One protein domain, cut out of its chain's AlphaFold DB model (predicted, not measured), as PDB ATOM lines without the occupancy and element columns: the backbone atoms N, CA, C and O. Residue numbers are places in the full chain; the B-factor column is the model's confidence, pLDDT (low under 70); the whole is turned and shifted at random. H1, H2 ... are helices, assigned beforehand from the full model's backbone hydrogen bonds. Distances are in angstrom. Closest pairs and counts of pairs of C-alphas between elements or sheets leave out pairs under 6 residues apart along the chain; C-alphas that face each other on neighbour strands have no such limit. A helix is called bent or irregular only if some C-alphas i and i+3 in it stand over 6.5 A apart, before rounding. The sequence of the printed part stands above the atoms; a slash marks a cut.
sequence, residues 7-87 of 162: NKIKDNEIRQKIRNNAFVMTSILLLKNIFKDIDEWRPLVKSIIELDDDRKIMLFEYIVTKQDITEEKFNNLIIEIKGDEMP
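Overview. This is residues 7 to 87 of the 162 residues of an uncharacterized protein of hydrothermal vent metagenome (UniProt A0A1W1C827). H4, the longest helix, stands with H3 and H2 in an up-and-down bundle of three at the middle, each helix running against the one before it in the chain. H1 packs on H2 at one end of the longest axis, and H5 lies at the other end, turned steeply to H3 and H4. The printed part has 81 residues with five named helices, in the order H1 to H5, and no named strand, and its class is all helix. The whole is compact, with a radius of gyration of the C-alphas of 12.5 A and spans of 34 by 24 by 18 A.

Along the chain. H4, residues 53 to 67, measures 20.9 A from first to last C-alpha, beginning at C-alpha 53 (-39.859, -30.517, 12.550). Before it come H3, residues 38 to 49, 15.7 A long, and H2, residues 22 to 33, 16.1 A long. H3 is irregular, with C-alphas 40 and 43 7.4 A apart. H1, residues 11 to 17, is 10.0 A long and begins at C-alpha 11 (-52.638, -9.684, 12.990). H5, residues 71 to 82, is 16.4 A long and ends at C-alpha 82 (-37.251, -23.228, 24.638).

Arrangement. H3 is the hub, touching H2, H4 and H5. H4 touches H3 at a shallow tilt of 15 degrees, opposite ways, with residues 55 to 59 of H4 and 48 to 49 of H3 alone; the C-alphas of Ile 48 and Lys 56 are closest, 5.5 A apart. H2 touches H3 at a shallow tilt of 14 degrees, opposite ways, the closest C-alphas being those of Thr 26 and Leu 44, 6.6 A apart. H2 and H4 are close but not clearly touching, with the C-alphas of Ser 27 and Leu 59 closest at 7.1 A. H1 touches H2 at a shallow tilt of 29 degrees, opposite ways, and the C-alphas of Arg 15 and Met 25 are closest at 6.4 A. H1 and H2, H2 and H3, and H3 and H4 are helical hairpins. H5 only just touches H3, with 3 pairs of C-alphas within 8 A, the closest being Lys 46 and Ile 81 at 7.0 A; the tilt is steep, 65 degrees. H1 is apart from H3, H4 and H5. In H1, H2, H4 and H5 every O i to N i+4 pair is within hydrogen-bond range, and in H3 6 of 8 are.

Size, cuts and confidence. The two C-alphas farthest apart, those of Lys 8 and Asp 84, are 37.9 A apart. The printed part has no cut, and the four links between the helices are tight. The mean pLDDT of the printed part is 81.2, and it is under 70 at residues 38, 71 and 82 to 87.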
ATOM      1  N   ASN A   7     -49.719  -6.327   4.899       83.88
ATOM      2  CA  ASN A   7     -49.712  -5.147   5.766       83.88
ATOM      3  C   ASN A   7     -51.096  -4.511   5.913       83.88
ATOM      4  O   ASN A   7     -51.366  -3.848   6.914       83.88
ATOM      5  N   LYS A   8     -52.006  -4.766   4.966       88.50
ATOM      6  CA  LYS A   8     -53.376  -4.233   4.980       88.50
ATOM      7  C   LYS A   8     -54.325  -4.959   5.932       88.50
ATOM      8  O   LYS A   8     -55.453  -4.514   6.117       88.50
ATOM      9  N   ILE A   9     -53.896  -6.068   6.532       89.06
ATOM     10  CA  ILE A   9     -54.741  -6.921   7.373       89.06
ATOM     11  C   ILE A   9     -54.138  -6.992   8.762       89.06
ATOM     12  O   ILE A   9     -52.945  -7.233   8.908       89.06
ATOM     13  N   LYS A  10     -54.949  -6.794   9.802       90.38
ATOM     14  CA  LYS A  10     -54.472  -6.822  11.192       90.38
ATOM     15  C   LYS A  10     -54.102  -8.244  11.625       90.38
ATOM     16  O   LYS A  10     -54.742  -9.209  11.224       90.38
ATOM     17  N   ASP A  11     -53.127  -8.377  12.520       89.25
ATOM     18  CA  ASP A  11     -52.638  -9.684  12.990       89.25
ATOM     19  C   ASP A  11     -53.750 -10.516  13.643       89.25
ATOM     20  O   ASP A  11     -53.878 -11.709  13.376       89.25
ATOM     21  N   ASN A  12     -54.622  -9.878  14.429       90.06
ATOM     22  CA  ASN A  12     -55.789 -10.539  15.022       90.06
ATOM     23  C   ASN A  12     -56.767 -11.062  13.967       90.06
ATOM     24  O   ASN A  12     -57.359 -12.122  14.149       90.06
ATOM     25  N   GLU A  13     -56.916 -10.353  12.849       91.75
ATOM     26  CA  GLU A  13     -57.781 -10.783  11.753       91.75
ATOM     27  C   GLU A  13     -57.195 -12.009  11.038       91.75
ATOM     28  O   GLU A  13     -57.927 -12.952  10.739       91.75
ATOM     29  N   ILE A  14     -55.870 -12.051  10.846       90.62
ATOM     30  CA  ILE A  14     -55.159 -13.230  10.322       90.62
ATOM     31  C   ILE A  14     -55.377 -14.432  11.252       90.62
ATOM     32  O   ILE A  14     -55.769 -15.505  10.790       90.62
ATOM     33  N   ARG A  15     -55.194 -14.247  12.567       90.50
ATOM     34  CA  ARG A  15     -55.406 -15.305  13.571       90.50
ATOM     35  C   ARG A  15     -56.840 -15.831  13.563       90.50
ATOM     36  O   ARG A  15     -57.046 -17.036  13.631       90.50
ATOM     37  N   GLN A  16     -57.831 -14.950  13.438       90.88
ATOM     38  CA  GLN A  16     -59.241 -15.349  13.389       90.88
ATOM     39  C   GLN A  16     -59.584 -16.113  12.107       90.88
ATOM     40  O   GLN A  16     -60.224 -17.164  12.172       90.88
ATOM     41  N   LYS A  17     -59.142 -15.616  10.945       91.00
ATOM     42  CA  LYS A  17     -59.456 -16.213   9.638       91.00
ATOM     43  C   LYS A  17     -58.747 -17.550   9.399       91.00
ATOM     44  O   LYS A  17     -59.285 -18.390   8.686       91.00
ATOM     45  N   ILE A  18     -57.571 -17.761   9.996       89.62
ATOM     46  CA  ILE A  18     -56.702 -18.931   9.749       89.62
ATOM     47  C   ILE A  18     -56.522 -19.774  11.026       89.62
ATOM     48  O   ILE A  18     -55.571 -20.536  11.173       89.62
ATOM     49  N   ARG A  19     -57.474 -19.693  11.960       85.69
ATOM     50  CA  ARG A  19     -57.405 -20.366  13.271       85.69
ATOM     51  C   ARG A  19     -57.184 -21.887  13.212       85.69
ATOM     52  O   ARG A  19     -56.641 -22.459  14.145       85.69
ATOM     53  N   ASN A  20     -57.599 -22.538  12.122       89.25
ATOM     54  CA  ASN A  20     -57.547 -23.996  11.973       89.25
ATOM     55  C   ASN A  20     -56.225 -24.508  11.372       89.25
ATOM     56  O   ASN A  20     -56.061 -25.714  11.221       89.25
ATOM     57  N   ASN A  21     -55.304 -23.625  10.970       91.06
ATOM     58  CA  ASN A  21     -54.040 -24.033  10.363       91.06
ATOM     59  C   ASN A  21     -52.877 -23.228  10.950       91.06
ATOM     60  O   ASN A  21     -52.523 -22.156  10.452       91.06
ATOM     61  N   ALA A  22     -52.283 -23.777  12.012       89.25
ATOM     62  CA  ALA A  22     -51.199 -23.142  12.754       89.25
ATOM     63  C   ALA A  22     -49.996 -22.804  11.863       89.25
ATOM     64  O   ALA A  22     -49.426 -21.722  11.990       89.25
ATOM     65  N   PHE A  23     -49.658 -23.680  10.913       91.88
ATOM     66  CA  PHE A  23     -48.548 -23.461   9.992       91.88
ATOM     67  C   PHE A  23     -48.797 -22.277   9.061       91.88
ATOM     68  O   PHE A  23     -47.969 -21.374   8.990       91.88
ATOM     69  N   VAL A  24     -49.938 -22.245   8.369       91.62
ATOM     70  CA  VAL A  24     -50.255 -21.168   7.417       91.62
ATOM     71  C   VAL A  24     -50.410 -19.837   8.147       91.62
ATOM     72  O   VAL A  24     -49.876 -18.824   7.698       91.62
ATOM     73  N   MET A  25     -51.083 -19.837   9.302       92.56
ATOM     74  CA  MET A  25     -51.224 -18.652  10.146       92.56
ATOM     75  C   MET A  25     -49.853 -18.102  10.557       92.56
ATOM     76  O   MET A  25     -49.579 -16.921  10.350       92.56
ATOM     77  N   THR A  26     -48.987 -18.957  11.107       91.31
ATOM     78  CA  THR A  26     -47.645 -18.566  11.560       91.31
ATOM     79  C   THR A  26     -46.788 -18.098  10.388       91.31
ATOM     80  O   THR A  26     -46.119 -17.081  10.504       91.31
ATOM     81  N   SER A  27     -46.885 -18.761   9.231       91.06
ATOM     82  CA  SER A  27     -46.171 -18.388   8.004       91.06
ATOM     83  C   SER A  27     -46.550 -16.986   7.517       91.06
ATOM     84  O   SER A  27     -45.676 -16.187   7.202       91.06
ATOM     85  N   ILE A  28     -47.845 -16.653   7.482       91.12
ATOM     86  CA  ILE A  28     -48.324 -15.329   7.043       91.12
ATOM     87  C   ILE A  28     -47.943 -14.246   8.052       91.12
ATOM     88  O   ILE A  28     -47.503 -13.166   7.659       91.12
ATOM     89  N   LEU A  29     -48.091 -14.523   9.350       90.88
ATOM     90  CA  LEU A  29     -47.678 -13.590  10.396       90.88
ATOM     91  C   LEU A  29     -46.165 -13.352  10.371       90.88
ATOM     92  O   LEU A  29     -45.734 -12.220  10.578       90.88
ATOM     93  N   LEU A  30     -45.376 -14.388  10.081       89.44
ATOM     94  CA  LEU A  30     -43.935 -14.276   9.918       89.44
ATOM     95  C   LEU A  30     -43.595 -13.439   8.686       89.44
ATOM     96  O   LEU A  30     -42.910 -12.440   8.833       89.44
ATOM     97  N   LEU A  31     -44.149 -13.751   7.508       88.69
ATOM     98  CA  LEU A  31     -43.974 -12.957   6.279       88.69
ATOM     99  C   LEU A  31     -44.276 -11.471   6.496       88.69
ATOM    100  O   LEU A  31     -43.571 -10.606   5.985       88.69
ATOM    101  N   LYS A  32     -45.325 -11.180   7.268       89.12
ATOM    102  CA  LYS A  32     -45.725  -9.815   7.592       89.12
ATOM    103  C   LYS A  32     -44.723  -9.103   8.507       89.12
ATOM    104  O   LYS A  32     -44.466  -7.918   8.321       89.12
ATOM    105  N   ASN A  33     -44.212  -9.796   9.521       86.56
ATOM    106  CA  ASN A  33     -43.422  -9.192  10.594       86.56
ATOM    107  C   ASN A  33     -41.908  -9.422  10.445       86.56
ATOM    108  O   ASN A  33     -41.146  -8.903  11.251       86.56
ATOM    109  N   ILE A  34     -41.455 -10.151   9.420       84.06
ATOM    110  CA  ILE A  34     -40.053 -10.568   9.283       84.06
ATOM    111  C   ILE A  34     -39.073  -9.418   9.099       84.06
ATOM    112  O   ILE A  34     -37.893  -9.640   9.254       84.06
ATOM    113  N   PHE A  35     -39.510  -8.217   8.725       81.38
ATOM    114  CA  PHE A  35     -38.621  -7.054   8.584       81.38
ATOM    115  C   PHE A  35     -38.607  -6.160   9.825       81.38
ATOM    116  O   PHE A  35     -37.980  -5.104   9.818       81.38
ATOM    117  N   LYS A  36     -39.332  -6.560  10.868       82.19
ATOM    118  CA  LYS A  36     -39.352  -5.868  12.149       82.19
ATOM    119  C   LYS A  36     -38.261  -6.399  13.072       82.19
ATOM    120  O   LYS A  36     -37.563  -7.354  12.730       82.19
ATOM    121  N   ASP A  37     -38.140  -5.772  14.236       78.19
ATOM    122  CA  ASP A  37     -37.186  -6.172  15.266       78.19
ATOM    123  C   ASP A  37     -37.445  -7.608  15.767       78.19
ATOM    124  O   ASP A  37     -38.582  -8.095  15.770       78.19
ATOM    125  N   ILE A  38     -36.375  -8.280  16.198       69.75
ATOM    126  CA  ILE A  38     -36.364  -9.653  16.713       69.75
ATOM    127  C   ILE A  38     -37.321  -9.849  17.885       69.75
ATOM    128  O   ILE A  38     -38.014 -10.869  17.978       69.75
ATOM    129  N   ASP A  39     -37.436  -8.827  18.730       72.50
ATOM    130  CA  ASP A  39     -38.310  -8.855  19.894       72.50
ATOM    131  C   ASP A  39     -39.798  -8.857  19.509       72.50
ATOM    132  O   ASP A  39     -40.620  -9.458  20.209       72.50
ATOM    133  N   GLU A  40     -40.164  -8.278  18.358       74.56
ATOM    134  CA  GLU A  40     -41.556  -8.232  17.895       74.56
ATOM    135  C   GLU A  40     -42.077  -9.598  17.430       74.56
ATOM    136  O   GLU A  40     -43.275  -9.878  17.546       74.56
ATOM    137  N   TRP A  41     -41.204 -10.476  16.926       75.69
ATOM    138  CA  TRP A  41     -41.600 -11.811  16.476       75.69
ATOM    139  C   TRP A  41     -41.277 -12.929  17.471       75.69
ATOM    140  O   TRP A  41     -41.664 -14.070  17.214       75.69
ATOM    141  N   ARG A  42     -40.720 -12.638  18.657       73.62
ATOM    142  CA  ARG A  42     -40.542 -13.626  19.746       73.62
ATOM    143  C   ARG A  42     -41.808 -14.473  20.023       73.62
ATOM    144  O   ARG A  42     -41.685 -15.696  20.143       73.62
ATOM    145  N   PRO A  43     -43.041 -13.919  20.060       79.69
ATOM    146  CA  PRO A  43     -44.260 -14.728  20.200       79.69
ATOM    147  C   PRO A  43     -44.546 -15.650  19.001       79.69
ATOM    148  O   PRO A  43     -45.163 -16.706  19.158       79.69
ATOM    149  N   LEU A  44     -44.110 -15.263  17.796       82.81
ATOM    150  CA  LEU A  44     -44.227 -16.088  16.593       82.81
ATOM    151  C   LEU A  44     -43.264 -17.275  16.646       82.81
ATOM    152  O   LEU A  44     -43.682 -18.371  16.295       82.81
ATOM    153  N   VAL A  45     -42.045 -17.109  17.172       79.25
ATOM    154  CA  VAL A  45     -41.091 -18.224  17.361       79.25
ATOM    155  C   VAL A  45     -41.686 -19.334  18.204       79.25
ATOM    156  O   VAL A  45     -41.622 -20.495  17.816       79.25
ATOM    157  N   LYS A  46     -42.331 -18.978  19.319       80.56
ATOM    158  CA  LYS A  46     -43.037 -19.950  20.161       80.56
ATOM    159  C   LYS A  46     -44.072 -20.736  19.360       80.56
ATOM    160  O   LYS A  46     -44.159 -21.943  19.494       80.56
ATOM    161  N   SER A  47     -44.803 -20.063  18.472       83.75
ATOM    162  CA  SER A  47     -45.782 -20.725  17.601       83.75
ATOM    163  C   SER A  47     -45.119 -21.645  16.564       83.75
ATOM    164  O   SER A  47     -45.693 -22.672  16.221       83.75
ATOM    165  N   ILE A  48     -43.917 -21.304  16.080       86.38
ATOM    166  CA  ILE A  48     -43.130 -22.149  15.165       86.38
ATOM    167  C   ILE A  48     -42.684 -23.425  15.883       86.38
ATOM    168  O   ILE A  48     -42.813 -24.513  15.335       86.38
ATOM    169  N   ILE A  49     -42.211 -23.295  17.122       79.81
ATOM    170  CA  ILE A  49     -41.707 -24.388  17.962       79.81
ATOM    171  C   ILE A  49     -42.756 -25.480  18.254       79.81
ATOM    172  O   ILE A  49     -42.389 -26.612  18.574       79.81
ATOM    173  N   GLU A  50     -44.042 -25.181  18.110       82.56
ATOM    174  CA  GLU A  50     -45.124 -26.160  18.281       82.56
ATOM    175  C   GLU A  50     -45.462 -26.930  16.989       82.56
ATOM    176  O   GLU A  50     -46.285 -27.843  17.005       82.56
ATOM    177  N   LEU A  51     -44.862 -26.576  15.847       85.06
ATOM    178  CA  LEU A  51     -45.107 -27.258  14.570       85.06
ATOM    179  C   LEU A  51     -44.330 -28.585  14.477       85.06
ATOM    180  O   LEU A  51     -43.520 -28.912  15.336       85.06
ATOM    181  N   ASP A  52     -44.549 -29.373  13.429       83.19
ATOM    182  CA  ASP A  52     -43.660 -30.499  13.114       83.19
ATOM    183  C   ASP A  52     -42.275 -30.013  12.649       83.19
ATOM    184  O   ASP A  52     -42.119 -28.867  12.215       83.19
ATOM    185  N   ASP A  53     -41.266 -30.879  12.765       75.62
ATOM    186  CA  ASP A  53     -39.859 -30.517  12.550       75.62
ATOM    187  C   ASP A  53     -39.602 -29.974  11.143       75.62
ATOM    188  O   ASP A  53     -38.940 -28.949  10.988       75.62
ATOM    189  N   ASP A  54     -40.209 -30.561  10.111       79.25
ATOM    190  CA  ASP A  54     -40.029 -30.079   8.744       79.25
ATOM    191  C   ASP A  54     -40.544 -28.649   8.560       79.25
ATOM    192  O   ASP A  54     -39.847 -27.806   7.980       79.25
ATOM    193  N   ARG A  55     -41.729 -28.348   9.100       85.88
ATOM    194  CA  ARG A  55     -42.317 -27.003   9.049       85.88
ATOM    195  C   ARG A  55     -41.571 -25.998   9.920       85.88
ATOM    196  O   ARG A  55     -41.384 -24.864   9.480       85.88
ATOM    197  N   LYS A  56     -41.130 -26.394  11.119       83.69
ATOM    198  CA  LYS A  56     -40.271 -25.575  11.993       83.69
ATOM    199  C   LYS A  56     -39.036 -25.106  11.252       83.69
ATOM    200  O   LYS A  56     -38.791 -23.906  11.145       83.69
ATOM    201  N   ILE A  57     -38.288 -26.065  10.711       79.38
ATOM    202  CA  ILE A  57     -36.999 -25.799  10.084       79.38
ATOM    203  C   ILE A  57     -37.196 -24.899   8.864       79.38
ATOM    204  O   ILE A  57     -36.431 -23.959   8.683       79.38
ATOM    205  N   MET A  58     -38.265 -25.101   8.086       83.56
ATOM    206  CA  MET A  58     -38.584 -24.225   6.954       83.56
ATOM    207  C   MET A  58     -38.776 -22.755   7.376       83.56
ATOM    208  O   MET A  58     -38.296 -21.843   6.701       83.56
ATOM    209  N   LEU A  59     -39.473 -22.500   8.485       87.00
ATOM    210  CA  LEU A  59     -39.713 -21.136   8.969       87.00
ATOM    211  C   LEU A  59     -38.471 -20.523   9.627       87.00
ATOM    212  O   LEU A  59     -38.242 -19.322   9.496       87.00
ATOM    213  N   PHE A  60     -37.637 -21.336  10.272       82.44
ATOM    214  CA  PHE A  60     -36.348 -20.907  10.810       82.44
ATOM    215  C   PHE A  60     -35.331 -20.561   9.716       82.44
ATOM    216  O   PHE A  60     -34.703 -19.507   9.788       82.44
ATOM    217  N   GLU A  61     -35.236 -21.374   8.658       79.19
ATOM    218  CA  GLU A  61     -34.438 -21.067   7.461       79.19
ATOM    219  C   GLU A  61     -34.864 -19.719   6.856       79.19
ATOM    220  O   GLU A  61     -34.023 -18.887   6.504       79.19
ATOM    221  N   TYR A  62     -36.176 -19.469   6.784       84.75
ATOM    222  CA  TYR A  62     -36.707 -18.195   6.305       84.75
ATOM    223  C   TYR A  62     -36.274 -17.014   7.182       84.75
ATOM    224  O   TYR A  62     -35.860 -15.987   6.641       84.75
ATOM    225  N   ILE A  63     -36.332 -17.160   8.511       82.44
ATOM    226  CA  ILE A  63     -35.919 -16.111   9.454       82.44
ATOM    227  C   ILE A  63     -34.462 -15.732   9.237       82.44
ATOM    228  O   ILE A  63     -34.165 -14.571   8.964       82.44
ATOM    229  N   VAL A  64     -33.571 -16.717   9.296       77.94
ATOM    230  CA  VAL A  64     -32.124 -16.492   9.210       77.94
ATOM    231  C   VAL A  64     -31.742 -15.878   7.869       77.94
ATOM    232  O   VAL A  64     -31.003 -14.899   7.828       77.94
ATOM    233  N   THR A  65     -32.344 -16.359   6.779       77.56
ATOM    234  CA  THR A  65     -32.079 -15.839   5.430       77.56
ATOM    235  C   THR A  65     -32.557 -14.395   5.242       77.56
ATOM    236  O   THR A  65     -31.973 -13.654   4.454       77.56
ATOM    237  N   LYS A  66     -33.664 -13.988   5.878       83.75
ATOM    238  CA  LYS A  66     -34.283 -12.671   5.636       83.75
ATOM    239  C   LYS A  66     -33.877 -11.590   6.618       83.75
ATOM    240  O   LYS A  66     -33.886 -10.425   6.235       83.75
ATOM    241  N   GLN A  67     -33.550 -11.968   7.844       76.75
ATOM    242  CA  GLN A  67     -33.107 -11.038   8.874       76.75
ATOM    243  C   GLN A  67     -31.586 -10.856   8.906       76.75
ATOM    244  O   GLN A  67     -31.114 -10.024   9.673       76.75
ATOM    245  N   ASP A  68     -30.836 -11.613   8.095       72.62
ATOM    246  CA  ASP A  68     -29.365 -11.586   8.072       72.62
ATOM    247  C   ASP A  68     -28.766 -11.775   9.481       72.62
ATOM    248  O   ASP A  68     -27.848 -11.084   9.921       72.62
ATOM    249  N   ILE A  69     -29.370 -12.689  10.250       75.38
ATOM    250  CA  ILE A  69     -28.958 -13.003  11.621       75.38
ATOM    251  C   ILE A  69     -27.899 -14.101  11.563       75.38
ATOM    252  O   ILE A  69     -28.062 -15.091  10.853       75.38
ATOM    253  N   THR A  70     -26.834 -13.957  12.351       74.38
ATOM    254  CA  THR A  70     -25.823 -15.007  12.492       74.38
ATOM    255  C   THR A  70     -26.403 -16.248  13.168       74.38
ATOM    256  O   THR A  70     -27.282 -16.162  14.028       74.38
ATOM    257  N   GLU A  71     -25.863 -17.413  12.824       69.69
ATOM    258  CA  GLU A  71     -26.246 -18.691  13.426       69.69
ATOM    259  C   GLU A  71     -26.187 -18.654  14.962       69.69
ATOM    260  O   GLU A  71     -27.132 -19.069  15.627       69.69
ATOM    261  N   GLU A  72     -25.135 -18.058  15.528       73.88
ATOM    262  CA  GLU A  72     -24.956 -17.892  16.975       73.88
ATOM    263  C   GLU A  72     -26.088 -17.076  17.615       73.88
ATOM    264  O   GLU A  72     -26.705 -17.509  18.589       73.88
ATOM    265  N   LYS A  73     -26.418 -15.911  17.040       77.88
ATOM    266  CA  LYS A  73     -27.484 -15.044  17.561       77.88
ATOM    267  C   LYS A  73     -28.846 -15.731  17.477       77.88
ATOM    268  O   LYS A  73     -29.681 -15.557  18.365       77.88
ATOM    269  N   PHE A  74     -29.073 -16.520  16.432       77.88
ATOM    270  CA  PHE A  74     -30.302 -17.277  16.277       77.88
ATOM    271  C   PHE A  74     -30.388 -18.464  17.248       77.88
ATOM    272  O   PHE A  74     -31.420 -18.636  17.891       77.88
ATOM    273  N   ASN A  75     -29.306 -19.225  17.433       75.19
ATOM    274  CA  ASN A  75     -29.247 -20.310  18.415       75.19
ATOM    275  C   ASN A  75     -29.517 -19.791  19.833       75.19
ATOM    276  O   ASN A  75     -30.356 -20.356  20.531       75.19
ATOM    277  N   ASN A  76     -28.905 -18.666  20.219       78.69
ATOM    278  CA  ASN A  76     -29.153 -18.031  21.516       78.69
ATOM    279  C   ASN A  76     -30.632 -17.661  21.700       78.69
ATOM    280  O   ASN A  76     -31.219 -17.976  22.732       78.69
ATOM    281  N   LEU A  77     -31.271 -17.076  20.678       78.25
ATOM    282  CA  LEU A  77     -32.703 -16.764  20.724       78.25
ATOM    283  C   LEU A  77     -33.558 -18.020  20.955       78.25
ATOM    284  O   LEU A  77     -34.538 -17.985  21.699       78.25
ATOM    285  N   ILE A  78     -33.221 -19.123  20.293       75.94
ATOM    286  CA  ILE A  78     -33.986 -20.368  20.383       75.94
ATOM    287  C   ILE A  78     -33.812 -21.016  21.759       75.94
ATOM    288  O   ILE A  78     -34.814 -21.403  22.367       75.94
ATOM    289  N   ILE A  79     -32.582 -21.044  22.282       76.38
ATOM    290  CA  ILE A  79     -32.266 -21.504  23.644       76.38
ATOM    291  C   ILE A  79     -33.038 -20.673  24.674       76.38
ATOM    292  O   ILE A  79     -33.706 -21.229  25.541       76.38
ATOM    293  N   GLU A  80     -33.053 -19.344  24.545       77.69
ATOM    294  CA  GLU A  80     -33.814 -18.468  25.445       77.69
ATOM    295  C   GLU A  80     -35.328 -18.732  25.426       77.69
ATOM    296  O   GLU A  80     -36.024 -18.469  26.409       77.69
ATOM    297  N   ILE A  81     -35.872 -19.189  24.297       73.50
ATOM    298  CA  ILE A  81     -37.312 -19.399  24.131       73.50
ATOM    299  C   ILE A  81     -37.742 -20.800  24.577       73.50
ATOM    300  O   ILE A  81     -38.882 -20.939  25.035       73.50
ATOM    301  N   LYS A  82     -36.875 -21.816  24.453       68.38
ATOM    302  CA  LYS A  82     -37.251 -23.228  24.638       68.38
ATOM    303  C   LYS A  82     -36.358 -24.059  25.572       68.38
ATOM    304  O   LYS A  82     -36.768 -25.155  25.938       68.38
ATOM    305  N   GLY A  83     -35.192 -23.560  25.977       62.16
ATOM    306  CA  GLY A  83     -34.187 -24.314  26.741       62.16
ATOM    307  C   GLY A  83     -33.310 -25.239  25.879       62.16
ATOM    308  O   GLY A  83     -33.435 -25.263  24.656       62.16
ATOM    309  N   ASP A  84     -32.433 -26.008  26.534       57.84
ATOM    310  CA  ASP A  84     -31.359 -26.818  25.917       57.84
ATOM    311  C   ASP A  84     -31.825 -28.085  25.166       57.84
ATOM    312  O   ASP A  84     -31.015 -28.796  24.581       57.84
ATOM    313  N   GLU A  85     -33.120 -28.413  25.170       55.09
ATOM    314  CA  GLU A  85     -33.630 -29.682  24.615       55.09
ATOM    315  C   GLU A  85     -33.672 -29.739  23.076       55.09
ATOM    316  O   GLU A  85     -34.036 -30.770  22.505       55.09
ATOM    317  N   MET A  86     -33.345 -28.650  22.377       60.38
ATOM    318  CA  MET A  86     -33.400 -28.617  20.918       60.38
ATOM    319  C   MET A  86     -32.013 -28.919  20.326       60.38
ATOM    320  O   MET A  86     -31.079 -28.184  20.651       60.38
ATOM    321  N   PRO A  87     -31.852 -29.930  19.441       58.59
ATOM    322  CA  PRO A  87     -30.637 -30.033  18.633       58.59
ATOM    323  C   PRO A  87     -30.410 -28.693  17.939       58.59
ATOM    324  O   PRO A  87     -31.369 -28.043  17.496       58.59
TER     325      PRO A  87